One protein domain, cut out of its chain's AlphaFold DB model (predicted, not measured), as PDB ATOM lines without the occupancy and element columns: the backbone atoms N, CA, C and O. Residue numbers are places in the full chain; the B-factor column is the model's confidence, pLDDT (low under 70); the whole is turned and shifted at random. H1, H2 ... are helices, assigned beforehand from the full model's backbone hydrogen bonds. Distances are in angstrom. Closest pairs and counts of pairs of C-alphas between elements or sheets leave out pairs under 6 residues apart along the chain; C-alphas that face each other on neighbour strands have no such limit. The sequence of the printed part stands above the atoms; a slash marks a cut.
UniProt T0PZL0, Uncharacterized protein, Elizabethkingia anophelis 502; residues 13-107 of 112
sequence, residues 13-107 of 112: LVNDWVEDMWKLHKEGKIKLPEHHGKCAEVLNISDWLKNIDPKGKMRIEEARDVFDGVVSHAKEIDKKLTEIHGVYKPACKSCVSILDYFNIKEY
ATOM      1  N   LEU A  13     -39.988 -11.725 -16.258       96.56
ATOM      2  CA  LEU A  13     -39.480 -10.841 -15.192       96.56
ATOM      3  C   LEU A  13     -40.284 -10.909 -13.879       96.56
ATOM      4  O   LEU A  13     -39.723 -10.778 -12.795       96.56
ATOM      5  N   VAL A  14     -41.606 -11.087 -13.959       95.12
ATOM      6  CA  VAL A  14     -42.464 -11.208 -12.769       95.12
ATOM      7  C   VAL A  14     -42.306 -12.592 -12.150       95.12
ATOM      8  O   VAL A  14     -42.240 -12.716 -10.928       95.12
ATOM      9  N   ASN A  15     -42.231 -13.627 -12.988       94.31
ATOM     10  CA  ASN A  15     -42.017 -14.997 -12.544       94.31
ATOM     11  C   ASN A  15     -40.661 -15.159 -11.843       94.31
ATOM     12  O   ASN A  15     -40.605 -15.724 -10.754       94.31
ATOM     13  N   ASP A  16     -39.597 -14.612 -12.427       92.69
ATOM     14  CA  ASP A  16     -38.242 -14.659 -11.878       92.69
ATOM     15  C   ASP A  16     -38.188 -13.968 -10.515       92.69
ATOM     16  O   ASP A  16     -37.700 -14.547  -9.548       92.69
ATOM     17  N   TRP A  17     -38.803 -12.786 -10.385       91.06
ATOM     18  CA  TRP A  17     -38.910 -12.110  -9.092       91.06
ATOM     19  C   TRP A  17     -39.645 -12.958  -8.043       91.06
ATOM     20  O   TRP A  17     -39.189 -13.057  -6.901       91.06
ATOM     21  N   VAL A  18     -40.776 -13.573  -8.416       88.44
ATOM     22  CA  VAL A  18     -41.555 -14.439  -7.518       88.44
ATOM     23  C   VAL A  18     -40.709 -15.620  -7.047       88.44
ATOM     24  O   VAL A  18     -40.651 -15.876  -5.844       88.44
ATOM     25  N   GLU A  19     -40.050 -16.326  -7.964       87.44
ATOM     26  CA  GLU A  19     -39.247 -17.505  -7.638       87.44
ATOM     27  C   GLU A  19     -38.007 -17.139  -6.816       87.44
ATOM     28  O   GLU A  19     -37.752 -17.775  -5.790       87.44
ATOM     29  N   ASP A  20     -37.284 -16.079  -7.183       85.25
ATOM     30  CA  ASP A  20     -36.073 -15.642  -6.483       85.25
ATOM     31  C   ASP A  20     -36.375 -15.179  -5.058       85.25
ATOM     32  O   ASP A  20     -35.763 -15.652  -4.093       85.25
ATOM     33  N   MET A  21     -37.363 -14.298  -4.888       79.50
ATOM     34  CA  MET A  21     -37.743 -13.805  -3.564       79.50
ATOM     35  C   MET A  21     -38.296 -14.939  -2.695       79.50
ATOM     36  O   MET A  21     -37.984 -15.027  -1.503       79.50
ATOM     37  N   TRP A  22     -39.077 -15.853  -3.276       73.75
ATOM     38  CA  TRP A  22     -39.632 -16.989  -2.545       73.75
ATOM     39  C   TRP A  22     -38.571 -18.016  -2.152       73.75
ATOM     40  O   TRP A  22     -38.610 -18.556  -1.041       73.75
ATOM     41  N   LYS A  23     -37.590 -18.250  -3.025       80.69
ATOM     42  CA  LYS A  23     -36.417 -19.070  -2.731       80.69
ATOM     43  C   LYS A  23     -35.617 -18.472  -1.576       80.69
ATOM     44  O   LYS A  23     -35.410 -19.157  -0.577       80.69
ATOM     45  N   LEU A  24     -35.254 -17.190  -1.654       80.12
ATOM     46  CA  LEU A  24     -34.525 -16.496  -0.584       80.12
ATOM     47  C   LEU A  24     -35.296 -16.510   0.743       80.12
ATOM     48  O   LEU A  24     -34.694 -16.635   1.812       80.12
ATOM     49  N   HIS A  25     -36.626 -16.404   0.689       80.44
ATOM     50  CA  HIS A  25     -37.463 -16.463   1.880       80.44
ATOM     51  C   HIS A  25     -37.481 -17.853   2.522       80.44
ATOM     52  O   HIS A  25     -37.287 -17.970   3.733       80.44
ATOM     53  N   LYS A  26     -37.662 -18.911   1.722       77.50
ATOM     54  CA  LYS A  26     -37.612 -20.308   2.190       77.50
ATOM     55  C   LYS A  26     -36.245 -20.697   2.742       77.50
ATOM     56  O   LYS A  26     -36.173 -21.468   3.691       77.50
ATOM     57  N   GLU A  27     -35.178 -20.148   2.170       85.94
ATOM     58  CA  GLU A  27     -33.806 -20.303   2.662       85.94
ATOM     59  C   GLU A  27     -33.534 -19.489   3.945       85.94
ATOM     60  O   GLU A  27     -32.437 -19.560   4.491       85.94
ATOM     61  N   GLY A  28     -34.501 -18.698   4.430       83.38
ATOM     62  CA  GLY A  28     -34.366 -17.878   5.637       83.38
ATOM     63  C   GLY A  28     -33.477 -16.641   5.469       83.38
ATOM     64  O   GLY A  28     -33.195 -15.963   6.453       83.38
ATOM     65  N   LYS A  29     -33.049 -16.325   4.240       85.62
ATOM     66  CA  LYS A  29     -32.174 -15.177   3.935       85.62
ATOM     67  C   LYS A  29     -32.916 -13.849   3.985       85.62
ATOM     68  O   LYS A  29     -32.329 -12.826   4.321       85.62
ATOM     69  N   ILE A  30     -34.205 -13.869   3.654       80.38
ATOM     70  CA  ILE A  30     -35.094 -12.716   3.771       80.38
ATOM     71  C   ILE A  30     -36.390 -13.115   4.471       80.38
ATOM     72  O   ILE A  30     -36.838 -14.261   4.407       80.38
ATOM     73  N   LYS A  31     -37.048 -12.149   5.110       77.88
ATOM     74  CA  LYS A  31     -38.387 -12.337   5.666       77.88
ATOM     75  C   LYS A  31     -39.402 -11.625   4.787       77.88
ATOM     76  O   LYS A  31     -39.542 -10.409   4.870       77.88
ATOM     77  N   LEU A  32     -40.114 -12.384   3.962       69.38
ATOM     78  CA  LEU A  32     -41.253 -11.858   3.230       69.38
ATOM     79  C   LEU A  32     -42.497 -11.817   4.127       69.38
ATOM     80  O   LEU A  32     -42.682 -12.695   4.975       69.38
ATOM     81  N   PRO A  33     -43.368 -10.813   3.951       72.19
ATOM     82  CA  PRO A  33     -44.723 -10.865   4.481       72.19
ATOM     83  C   PRO A  33     -45.475 -12.061   3.887       72.19
ATOM     84  O   PRO A  33     -45.239 -12.426   2.734       72.19
ATOM     85  N   GLU A  34     -46.423 -12.634   4.637       72.44
ATOM     86  CA  GLU A  34     -47.333 -13.634   4.070       72.44
ATOM     87  C   GLU A  34     -48.008 -13.076   2.801       72.44
ATOM     88  O   GLU A  34     -48.409 -11.909   2.741       72.44
ATOM     89  N   HIS A  35     -48.129 -13.915   1.771       76.38
ATOM     90  CA  HIS A  35     -48.821 -13.578   0.531       76.38
ATOM     91  C   HIS A  35     -49.941 -14.582   0.257       76.38
ATOM     92  O   HIS A  35     -49.837 -15.776   0.544       76.38
ATOM     93  N   HIS A  36     -51.015 -14.094  -0.361       75.81
ATOM     94  CA  HIS A  36     -52.141 -14.931  -0.778       75.81
ATOM     95  C   HIS A  36     -52.053 -15.369  -2.249       75.81
ATOM     96  O   HIS A  36     -52.939 -16.073  -2.729       75.81
ATOM     97  N   GLY A  37     -50.996 -14.964  -2.968       79.19
ATOM     98  CA  GLY A  37     -50.681 -15.416  -4.334       79.19
ATOM     99  C   GLY A  37     -51.651 -14.944  -5.422       79.19
ATOM    100  O   GLY A  37     -51.558 -15.395  -6.555       79.19
ATOM    101  N   LYS A  38     -52.599 -14.059  -5.090       81.62
ATOM    102  CA  LYS A  38     -53.667 -13.601  -5.999       81.62
ATOM    103  C   LYS A  38     -53.821 -12.079  -5.996       81.62
ATOM    104  O   LYS A  38     -54.926 -11.575  -6.165       81.62
ATOM    105  N   CYS A  39     -52.753 -11.359  -5.672       86.75
ATOM    106  CA  CYS A  39     -52.782  -9.903  -5.607       86.75
ATOM    107  C   CYS A  39     -52.920  -9.324  -7.019       86.75
ATOM    108  O   CYS A  39     -52.313  -9.846  -7.959       86.75
ATOM    109  N   ALA A  40     -53.706  -8.258  -7.161       88.81
ATOM    110  CA  ALA A  40     -53.950  -7.624  -8.455       88.81
ATOM    111  C   ALA A  40     -52.677  -6.974  -9.016       88.81
ATOM    112  O   ALA A  40     -52.486  -6.951 -10.224       88.81
ATOM    113  N   GLU A  41     -51.783  -6.505  -8.149       91.31
ATOM    114  CA  GLU A  41     -50.519  -5.868  -8.512       91.31
ATOM    115  C   GLU A  41     -49.639  -6.805  -9.347       91.31
ATOM    116  O   GLU A  41     -49.192  -6.430 -10.424       91.31
ATOM    117  N   VAL A  42     -49.458  -8.053  -8.900       92.19
ATOM    118  CA  VAL A  42     -48.635  -9.051  -9.609       92.19
ATOM    119  C   VAL A  42     -49.213  -9.361 -10.991       92.19
ATOM    120  O   VAL A  42     -48.471  -9.442 -11.969       92.19
ATOM    121  N   LEU A  43     -50.538  -9.507 -11.072       92.56
ATOM    122  CA  LEU A  43     -51.240  -9.760 -12.330       92.56
ATOM    123  C   LEU A  43     -51.118  -8.573 -13.285       92.56
ATOM    124  O   LEU A  43     -50.696  -8.754 -14.420       92.56
ATOM    125  N   ASN A  44     -51.402  -7.362 -12.811       94.56
ATOM    126  CA  ASN A  44     -51.390  -6.161 -13.639       94.56
ATOM    127  C   ASN A  44     -49.994  -5.851 -14.187       94.56
ATOM    128  O   ASN A  44     -49.876  -5.504 -15.358       94.56
ATOM    129  N   ILE A  45     -48.937  -6.005 -13.379       96.12
ATOM    130  CA  ILE A  45     -47.553  -5.827 -13.851       96.12
ATOM    131  C   ILE A  45     -47.237  -6.862 -14.936       96.12
ATOM    132  O   ILE A  45     -46.714  -6.512 -15.992       96.12
ATOM    133  N   SER A  46     -47.590  -8.130 -14.699       96.94
ATOM    134  CA  SER A  46     -47.379  -9.210 -15.665       96.94
ATOM    135  C   SER A  46     -48.126  -8.964 -16.976       96.94
ATOM    136  O   SER A  46     -47.537  -9.090 -18.046       96.94
ATOM    137  N   ASP A  47     -49.406  -8.607 -16.914       96.62
ATOM    138  CA  ASP A  47     -50.231  -8.370 -18.100       96.62
ATOM    139  C   ASP A  47     -49.744  -7.153 -18.885       96.62
ATOM    140  O   ASP A  47     -49.689  -7.181 -20.115       96.62
ATOM    141  N   TRP A  48     -49.322  -6.099 -18.187       96.94
ATOM    142  CA  TRP A  48     -48.735  -4.930 -18.824       96.94
ATOM    143  C   TRP A  48     -47.436  -5.281 -19.562       96.94
ATOM    144  O   TRP A  48     -47.295  -4.966 -20.744       96.94
ATOM    145  N   LEU A  49     -46.532  -6.025 -18.914       97.94
ATOM    146  CA  LEU A  49     -45.290  -6.487 -19.536       97.94
ATOM    147  C   LEU A  49     -45.542  -7.430 -20.717       97.94
ATOM    148  O   LEU A  49     -44.897  -7.281 -21.744       97.94
ATOM    149  N   LYS A  50     -46.523  -8.338 -20.644       97.75
ATOM    150  CA  LYS A  50     -46.894  -9.187 -21.793       97.75
ATOM    151  C   LYS A  50     -47.331  -8.380 -23.020       97.75
ATOM    152  O   LYS A  50     -47.137  -8.846 -24.139       97.75
ATOM    153  N   ASN A  51     -47.913  -7.192 -22.830       97.25
ATOM    154  CA  ASN A  51     -48.316  -6.336 -23.947       97.25
ATOM    155  C   ASN A  51     -47.119  -5.665 -24.632       97.25
ATOM    156  O   ASN A  51     -47.111  -5.538 -25.855       97.25
ATOM    157  N   ILE A  52     -46.121  -5.230 -23.863       97.12
ATOM    158  CA  ILE A  52     -44.994  -4.444 -24.387       97.12
ATOM    159  C   ILE A  52     -43.728  -5.275 -24.655       97.12
ATOM    160  O   ILE A  52     -42.897  -4.896 -25.476       97.12
ATOM    161  N   ASP A  53     -43.613  -6.432 -24.011       98.00
ATOM    162  CA  ASP A  53     -42.574  -7.444 -24.180       98.00
ATOM    163  C   ASP A  53     -43.210  -8.845 -24.308       98.00
ATOM    164  O   ASP A  53     -43.029  -9.732 -23.473       98.00
ATOM    165  N   PRO A  54     -43.955  -9.109 -25.395       96.62
ATOM    166  CA  PRO A  54     -44.635 -10.392 -25.589       96.62
ATOM    167  C   PRO A  54     -43.676 -11.585 -25.709       96.62
ATOM    168  O   PRO A  54     -44.106 -12.736 -25.644       96.62
ATOM    169  N   LYS A  55     -42.380 -11.333 -25.934       96.81
ATOM    170  CA  LYS A  55     -41.348 -12.372 -26.048       96.81
ATOM    171  C   LYS A  55     -40.570 -12.585 -24.748       96.81
ATOM    172  O   LYS A  55     -39.746 -13.497 -24.730       96.81
ATOM    173  N   GLY A  56     -40.802 -11.777 -23.712       96.25
ATOM    174  CA  GLY A  56     -40.129 -11.910 -22.422       96.25
ATOM    175  C   GLY A  56     -38.617 -11.703 -22.489       96.25
ATOM    176  O   GLY A  56     -37.875 -12.451 -21.853       96.25
ATOM    177  N   LYS A  57     -38.146 -10.779 -23.334       96.81
ATOM    178  CA  LYS A  57     -36.713 -10.503 -23.545       96.81
ATOM    179  C   LYS A  57     -36.227  -9.218 -22.882       96.81
ATOM    180  O   LYS A  57     -35.023  -8.960 -22.901       96.81
ATOM    181  N   MET A  58     -37.141  -8.415 -22.352       97.50
ATOM    182  CA  MET A  58     -36.846  -7.185 -21.639       97.50
ATOM    183  C   MET A  58     -36.030  -7.497 -20.388       97.50
ATOM    184  O   MET A  58     -36.324  -8.441 -19.652       97.50
ATOM    185  N   ARG A  59     -34.997  -6.696 -20.140       97.50
ATOM    186  CA  ARG A  59     -34.235  -6.737 -18.889       97.50
ATOM    187  C   ARG A  59     -34.958  -5.938 -17.810       97.50
ATOM    188  O   ARG A  59     -35.749  -5.044 -18.107       97.50
ATOM    189  N   ILE A  60     -34.660  -6.219 -16.545       96.50
ATOM    190  CA  ILE A  60     -35.311  -5.512 -15.437       96.50
ATOM    191  C   ILE A  60     -35.041  -4.001 -15.464       96.50
ATOM    192  O   ILE A  60     -35.917  -3.222 -15.101       96.50
ATOM    193  N   GLU A  61     -33.870  -3.565 -15.928       97.81
ATOM    194  CA  GLU A  61     -33.542  -2.140 -16.051       97.81
ATOM    195  C   GLU A  61     -34.461  -1.445 -17.064       97.81
ATOM    196  O   GLU A  61     -35.031  -0.404 -16.762       97.81
ATOM    197  N   GLU A  62     -34.693  -2.078 -18.216       98.00
ATOM    198  CA  GLU A  62     -35.601  -1.567 -19.248       98.00
ATOM    199  C   GLU A  62     -37.043  -1.505 -18.730       98.00
ATOM    200  O   GLU A  62     -37.746  -0.525 -18.964       98.00
ATOM    201  N   ALA A  63     -37.477  -2.516 -17.970       97.69
ATOM    202  CA  ALA A  63     -38.797  -2.508 -17.352       97.69
ATOM    203  C   ALA A  63     -38.949  -1.364 -16.332       97.69
ATOM    204  O   ALA A  63     -39.997  -0.725 -16.289       97.69
ATOM    205  N   ARG A  64     -37.914  -1.076 -15.533       98.06
ATOM    206  CA  ARG A  64     -37.924   0.023 -14.549       98.06
ATOM    207  C   ARG A  64     -37.982   1.400 -15.194       98.06
ATOM    208  O   ARG A  64     -38.679   2.263 -14.666       98.06
ATOM    209  N   ASP A  65     -37.268   1.591 -16.301       97.88
ATOM    210  CA  ASP A  65     -37.302   2.842 -17.066       97.88
ATOM    211  C   ASP A  65     -38.701   3.081 -17.633       97.88
ATOM    212  O   ASP A  65     -39.250   4.178 -17.572       97.88
ATOM    213  N   VAL A  66     -39.312   2.018 -18.143       96.56
ATOM    214  CA  VAL A  66     -40.656   2.051 -18.706       96.56
ATOM    215  C   VAL A  66     -41.735   2.298 -17.643       96.56
ATOM    216  O   VAL A  66     -42.726   2.978 -17.913       96.56
ATOM    217  N   PHE A  67     -41.553   1.760 -16.439       97.25
ATOM    218  CA  PHE A  67     -42.446   1.997 -15.309       97.25
ATOM    219  C   PHE A  67     -42.142   3.294 -14.548       97.25
ATOM    220  O   PHE A  67     -42.857   3.606 -13.592       97.25
ATOM    221  N   ASP A  68     -41.141   4.080 -14.954       95.50
ATOM    222  CA  ASP A  68     -40.852   5.336 -14.272       95.50
ATOM    223  C   ASP A  68     -42.048   6.297 -14.344       95.50
ATOM    224  O   ASP A  68     -42.669   6.523 -15.383       95.50
ATOM    225  N   GLY A  69     -42.421   6.835 -13.184       92.69
ATOM    226  CA  GLY A  69     -43.619   7.661 -13.029       92.69
ATOM    227  C   GLY A  69     -44.951   6.899 -12.995       92.69
ATOM    228  O   GLY A  69     -45.983   7.530 -12.748       92.69
ATOM    229  N   VAL A  70     -44.966   5.573 -13.164       95.25
ATOM    230  CA  VAL A  70     -46.190   4.764 -13.048       95.25
ATOM    231  C   VAL A  70     -46.623   4.645 -11.589       95.25
ATOM    232  O   VAL A  70     -45.814   4.518 -10.666       95.25
ATOM    233  N   VAL A  71     -47.942   4.687 -11.380       93.69
ATOM    234  CA  VAL A  71     -48.564   4.635 -10.058       93.69
ATOM    235  C   VAL A  71     -49.546   3.466  -9.973       93.69
ATOM    236  O   VAL A  71     -50.468   3.357 -10.779       93.69
ATOM    237  N   SER A  72     -49.380   2.617  -8.958       92.69
ATOM    238  CA  SER A  72     -50.328   1.565  -8.594       92.69
ATOM    239  C   SER A  72     -51.440   2.128  -7.714       92.69
ATOM    240  O   SER A  72     -51.179   2.738  -6.678       92.69
ATOM    241  N   HIS A  73     -52.690   1.906  -8.113       89.56
ATOM    242  CA  HIS A  73     -53.872   2.334  -7.374       89.56
ATOM    243  C   HIS A  73     -54.868   1.176  -7.290       89.56
ATOM    244  O   HIS A  73     -55.410   0.738  -8.305       89.56
ATOM    245  N   ALA A  74     -55.141   0.712  -6.071       84.69
ATOM    246  CA  ALA A  74     -56.175  -0.274  -5.798       84.69
ATOM    247  C   ALA A  74     -57.365   0.359  -5.063       84.69
ATOM    248  O   ALA A  74     -57.211   1.240  -4.213       84.69
ATOM    249  N   LYS A  75     -58.568  -0.118  -5.387       81.06
ATOM    250  CA  LYS A  75     -59.814   0.243  -4.708       81.06
ATOM    251  C   LYS A  75     -60.439  -1.003  -4.113       81.06
ATOM    252  O   LYS A  75     -60.538  -2.031  -4.784       81.06
ATOM    253  N   GLU A  76     -60.858  -0.915  -2.859       75.75
ATOM    254  CA  GLU A  76     -61.598  -2.001  -2.229       75.75
ATOM    255  C   GLU A  76     -63.047  -2.015  -2.722       75.75
ATOM    256  O   GLU A  76     -63.705  -0.978  -2.832       75.75
ATOM    257  N   ILE A  77     -63.538  -3.216  -3.027       71.31
ATOM    258  CA  ILE A  77     -64.951  -3.472  -3.289       71.31
ATOM    259  C   ILE A  77     -65.436  -4.370  -2.155       71.31
ATOM    260  O   ILE A  77     -65.256  -5.588  -2.202       71.31
ATOM    261  N   ASP A  78     -66.024  -3.766  -1.127       68.56
ATOM    262  CA  ASP A  78     -66.686  -4.512  -0.062       68.56
ATOM    263  C   ASP A  78     -68.143  -4.792  -0.460       68.56
ATOM    264  O   ASP A  78     -68.903  -3.887  -0.792       68.56
ATOM    265  N   LYS A  79     -68.537  -6.071  -0.455       63.56
ATOM    266  CA  LYS A  79     -69.915  -6.503  -0.747       63.56
ATOM    267  C   LYS A  79     -70.852  -6.384   0.462       63.56
ATOM    268  O   LYS A  79     -72.059  -6.514   0.288       63.56
ATOM    269  N   LYS A  80     -70.316  -6.204   1.675       63.59
ATOM    270  CA  LYS A  80     -71.076  -6.057   2.931       63.59
ATOM    271  C   LYS A  80     -71.354  -4.596   3.283       63.59
ATOM    272  O   LYS A  80     -72.350  -4.320   3.939       63.59
ATOM    273  N   LEU A  81     -70.499  -3.679   2.832       53.97
ATOM    274  CA  LEU A  81     -70.695  -2.232   2.895       53.97
ATOM    275  C   LEU A  81     -71.232  -1.764   1.536       53.97
ATOM    276  O   LEU A  81     -70.473  -1.287   0.699       53.97
ATOM    277  N   THR A  82     -72.539  -1.898   1.307       50.09
ATOM    278  CA  THR A  82     -73.206  -1.476   0.055       50.09
ATOM    279  C   THR A  82     -73.063   0.019  -0.268       50.09
ATOM    280  O   THR A  82     -73.504   0.451  -1.328       50.09
ATOM    281  N   GLU A  83     -72.446   0.817   0.608       49.09
ATOM    282  CA  GLU A  83     -72.383   2.276   0.493       49.09
ATOM    283  C   GLU A  83     -70.980   2.856   0.277       49.09
ATOM    284  O   GLU A  83     -70.874   4.026  -0.080       49.09
ATOM    285  N   ILE A  84     -69.893   2.084   0.432       54.12
ATOM    286  CA  ILE A  84     -68.530   2.639   0.309       54.12
ATOM    287  C   ILE A  84     -67.712   1.894  -0.746       54.12
ATOM    288  O   ILE A  84     -66.677   1.283  -0.485       54.12
ATOM    289  N   HIS A  85     -68.188   1.957  -1.986       55.22
ATOM    290  CA  HIS A  85     -67.374   1.607  -3.142       55.22
ATOM    291  C   HIS A  85     -66.319   2.687  -3.397       55.22
ATOM    292  O   HIS A  85     -66.606   3.881  -3.376       55.22
ATOM    293  N   GLY A  86     -65.092   2.263  -3.706       61.12
ATOM    294  CA  GLY A  86     -64.063   3.173  -4.207       61.12
ATOM    295  C   GLY A  86     -63.155   3.795  -3.150       61.12
ATOM    296  O   GLY A  86     -62.429   4.733  -3.478       61.12
ATOM    297  N   VAL A  87     -63.140   3.252  -1.929       70.56
ATOM    298  CA  VAL A  87     -62.107   3.589  -0.943       70.56
ATOM    299  C   VAL A  87     -60.765   3.062  -1.432       70.56
ATOM    300  O   VAL A  87     -60.650   1.917  -1.881       70.56
ATOM    301  N   TYR A  88     -59.751   3.917  -1.343       79.75
ATOM    302  CA  TYR A  88     -58.376   3.531  -1.610       79.75
ATOM    303  C   TYR A  88     -57.956   2.374  -0.706       79.75
ATOM    304  O   TYR A  88     -58.124   2.430   0.515       79.75
ATOM    305  N   LYS A  89     -57.365   1.351  -1.319       82.06
ATOM    306  CA  LYS A  89     -56.793   0.213  -0.620       82.06
ATOM    307  C   LYS A  89     -55.278   0.237  -0.784       82.06
ATOM    308  O   LYS A  89     -54.820   0.166  -1.923       82.06
ATOM    309  N   PRO A  90     -54.506   0.288   0.314       85.00
ATOM    310  CA  PRO A  90     -53.068   0.136   0.218       85.00
ATOM    311  C   PRO A  90     -52.696  -1.260  -0.276       85.00
ATOM    312  O   PRO A  90     -53.366  -2.253   0.041       85.00
ATOM    313  N   ALA A  91     -51.597  -1.331  -1.017       85.94
ATOM    314  CA  ALA A  91     -50.976  -2.576  -1.413       85.94
ATOM    315  C   ALA A  91     -50.634  -3.395  -0.162       85.94
ATOM    316  O   ALA A  91     -50.193  -2.881   0.872       85.94
ATOM    317  N   CYS A  92     -50.827  -4.713  -0.239       84.38
ATOM    318  CA  CYS A  92     -50.375  -5.569   0.850       84.38
ATOM    319  C   CYS A  92     -48.841  -5.513   0.959       84.38
ATOM    320  O   CYS A  92     -48.144  -5.253  -0.021       84.38
ATOM    321  N   LYS A  93     -48.292  -5.800   2.146       83.00
ATOM    322  CA  LYS A  93     -46.846  -5.664   2.405       83.00
ATOM    323  C   LYS A  93     -45.971  -6.414   1.393       83.00
ATOM    324  O   LYS A  93     -44.899  -5.932   1.061       83.00
ATOM    325  N   SER A  94     -46.407  -7.584   0.916       80.88
ATOM    326  CA  SER A  94     -45.665  -8.360  -0.088       80.88
ATOM    327  C   SER A  94     -45.745  -7.747  -1.489       80.88
ATOM    328  O   SER A  94     -44.826  -7.931  -2.279       80.88
ATOM    329  N   CYS A  95     -46.799  -6.983  -1.792       88.06
ATOM    330  CA  CYS A  95     -46.932  -6.263  -3.058       88.06
ATOM    331  C   CYS A  95     -46.140  -4.958  -3.086       88.06
ATOM    332  O   CYS A  95     -45.645  -4.595  -4.142       88.06
ATOM    333  N   VAL A  96     -45.929  -4.294  -1.948       89.44
ATOM    334  CA  VAL A  96     -45.015  -3.139  -1.897       89.44
ATOM    335  C   VAL A  96     -43.631  -3.525  -2.437       89.44
ATOM    336  O   VAL A  96     -43.077  -2.822  -3.270       89.44
ATOM    337  N   SER A  97     -43.126  -4.710  -2.078       88.50
ATOM    338  CA  SER A  97     -41.820  -5.185  -2.547       88.50
ATOM    339  C   SER A  97     -41.731  -5.409  -4.062       88.50
ATOM    340  O   SER A  97     -40.665  -5.183  -4.630       88.50
ATOM    341  N   ILE A  98     -42.807  -5.860  -4.726       90.62
ATOM    342  CA  ILE A  98     -42.788  -6.008  -6.192       90.62
ATOM    343  C   ILE A  98     -42.934  -4.653  -6.885       90.62
ATOM    344  O   ILE A  98     -42.280  -4.420  -7.896       90.62
ATOM    345  N   LEU A  99     -43.738  -3.745  -6.324       93.81
ATOM    346  CA  LEU A  99     -43.865  -2.381  -6.836       93.81
ATOM    347  C   LEU A  99     -42.501  -1.677  -6.817       93.81
ATOM    348  O   LEU A  99     -42.059  -1.188  -7.855       93.81
ATOM    349  N   ASP A 100     -41.785  -1.747  -5.692       92.38
ATOM    350  CA  ASP A 100     -40.436  -1.185  -5.558       92.38
ATOM    351  C   ASP A 100     -39.447  -1.823  -6.549       92.38
ATOM    352  O   ASP A 100     -38.651  -1.126  -7.179       92.38
ATOM    353  N   TYR A 101     -39.508  -3.148  -6.736       93.12
ATOM    354  CA  TYR A 101     -38.619  -3.858  -7.660       93.12
ATOM    355  C   TYR A 101     -38.768  -3.392  -9.116       93.12
ATOM    356  O   TYR A 101     -37.758  -3.312  -9.821       93.12
ATOM    357  N   PHE A 102     -39.988  -3.052  -9.542       95.94
ATOM    358  CA  PHE A 102     -40.301  -2.549 -10.886       95.94
ATOM    359  C   PHE A 102     -40.300  -1.017 -10.997       95.94
ATOM    360  O   PHE A 102     -40.646  -0.509 -12.055       95.94
ATOM    361  N   ASN A 103     -39.890  -0.275  -9.961       96.50
ATOM    362  CA  ASN A 103     -39.930   1.197  -9.935       96.50
ATOM    363  C   ASN A 103     -41.354   1.792 -10.064       96.50
ATOM    364  O   ASN A 103     -41.549   2.890 -10.582       96.50
ATOM    365  N   ILE A 104     -42.368   1.084  -9.559       96.25
ATOM    366  CA  ILE A 104     -43.762   1.541  -9.547       96.25
ATOM    367  C   ILE A 104     -44.077   2.158  -8.187       96.25
ATOM    368  O   ILE A 104     -43.863   1.546  -7.140       96.25
ATOM    369  N   LYS A 105     -44.656   3.358  -8.182       94.06
ATOM    370  CA  LYS A 105     -45.050   4.030  -6.939       94.06
ATOM    371  C   LYS A 105     -46.416   3.538  -6.485       94.06
ATOM    372  O   LYS A 105     -47.361   3.496  -7.264       94.06
ATOM    373  N   GLU A 106     -46.568   3.219  -5.208       90.81
ATOM    374  CA  GLU A 106     -47.901   3.066  -4.624       90.81
ATOM    375  C   GLU A 106     -48.580   4.443  -4.527       90.81
ATOM    376  O   GLU A 106     -47.974   5.411  -4.052       90.81
ATOM    377  N   TYR A 107     -49.839   4.544  -4.958       87.06
ATOM    378  CA  TYR A 107     -50.634   5.749  -4.754       87.06
ATOM    379  C   TYR A 107     -50.790   6.016  -3.257       87.06
ATOM    380  O   TYR A 107     -51.324   5.202  -2.520       87.06
TER     381      TYR A 107
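Overview. This is residues 13 to 107 of the 112 residues of an uncharacterized protein of Elizabethkingia anophelis 502 (UniProt T0PZL0). Four short helices gather loosely, with few contacts between them, and a long loop, residues 73 to 90, reaches out from them and makes the longest axis. H1 starts near H2 and H3 and runs away from them to its far end at Lys 26; H2 and H4 run the same way at a shallow tilt, and the small H3 lies about perpendicular to both, near Leu 49 of H2 and Tyr 101 of H4. The printed part has 95 residues with four named helices, H1, H2, H3 and H4 along the chain, and no named strand; the class is all helix, though under half of the residues, 43 of 95, are in named elements. The whole is only just compact, close to loose, with a radius of gyration of the C-alphas of 14.8 A, and the C-alphas span 44 by 34 by 20 A.

Arrangement. H1, residues 13 to 26, and H2, residues 40 to 52, form a helical hairpin and only just touch, with 3 pairs of C-alphas within 8 A. H1 touches H2 with residue 14 alone; the closest C-alphas, those of Val 14 and Ser 46, are 6.0 A apart. The two run opposite ways at a steep tilt of 38 degrees, only just beyond shallow. H3, residues 60 to 66, is close to H2 but not clearly touching, about perpendicular at 84 degrees; the closest C-alphas, Leu 49 and Ala 63, are 7.9 A apart. H4, residues 93 to 101, touches H2 at residues 41 to 42 alone, and the closest C-alphas, Glu 41 and Cys 95, are 6.5 A apart. H2 and H4 run the same way at a shallow tilt of 24 degrees. H4 is close to H1 but not clearly touching, with the closest C-alphas, Trp 17 and Ile 98, 7.8 A apart. Every O i to N i+4 pair is within hydrogen-bond range in H1, H2 and H3; in H4, 3 of 5 are.

Along the chain. H1 begins at C-alpha 13, (-39.480, -10.841, -15.192), and is 19.9 A long. H2 is 18.6 A long. H3 is 9.8 A long. H4 is 13.1 A long and ends at C-alpha 101, (-38.619, -3.858, -7.660). Residues 71 to 72 pair with residues 105 to 106, parallel, and residues 74 to 75 with 88 to 89, antiparallel.

Size, cuts and confidence. The C-alphas farthest apart, those of Lys 57 and Glu 83, are 44.9 A apart. The printed part has no cut. The links H1 to H2 and H3 to H4 are long, 13 and 26 residues. The mean pLDDT of the printed part is 85.9; residue 32 and residues 78 to 86 are under 70.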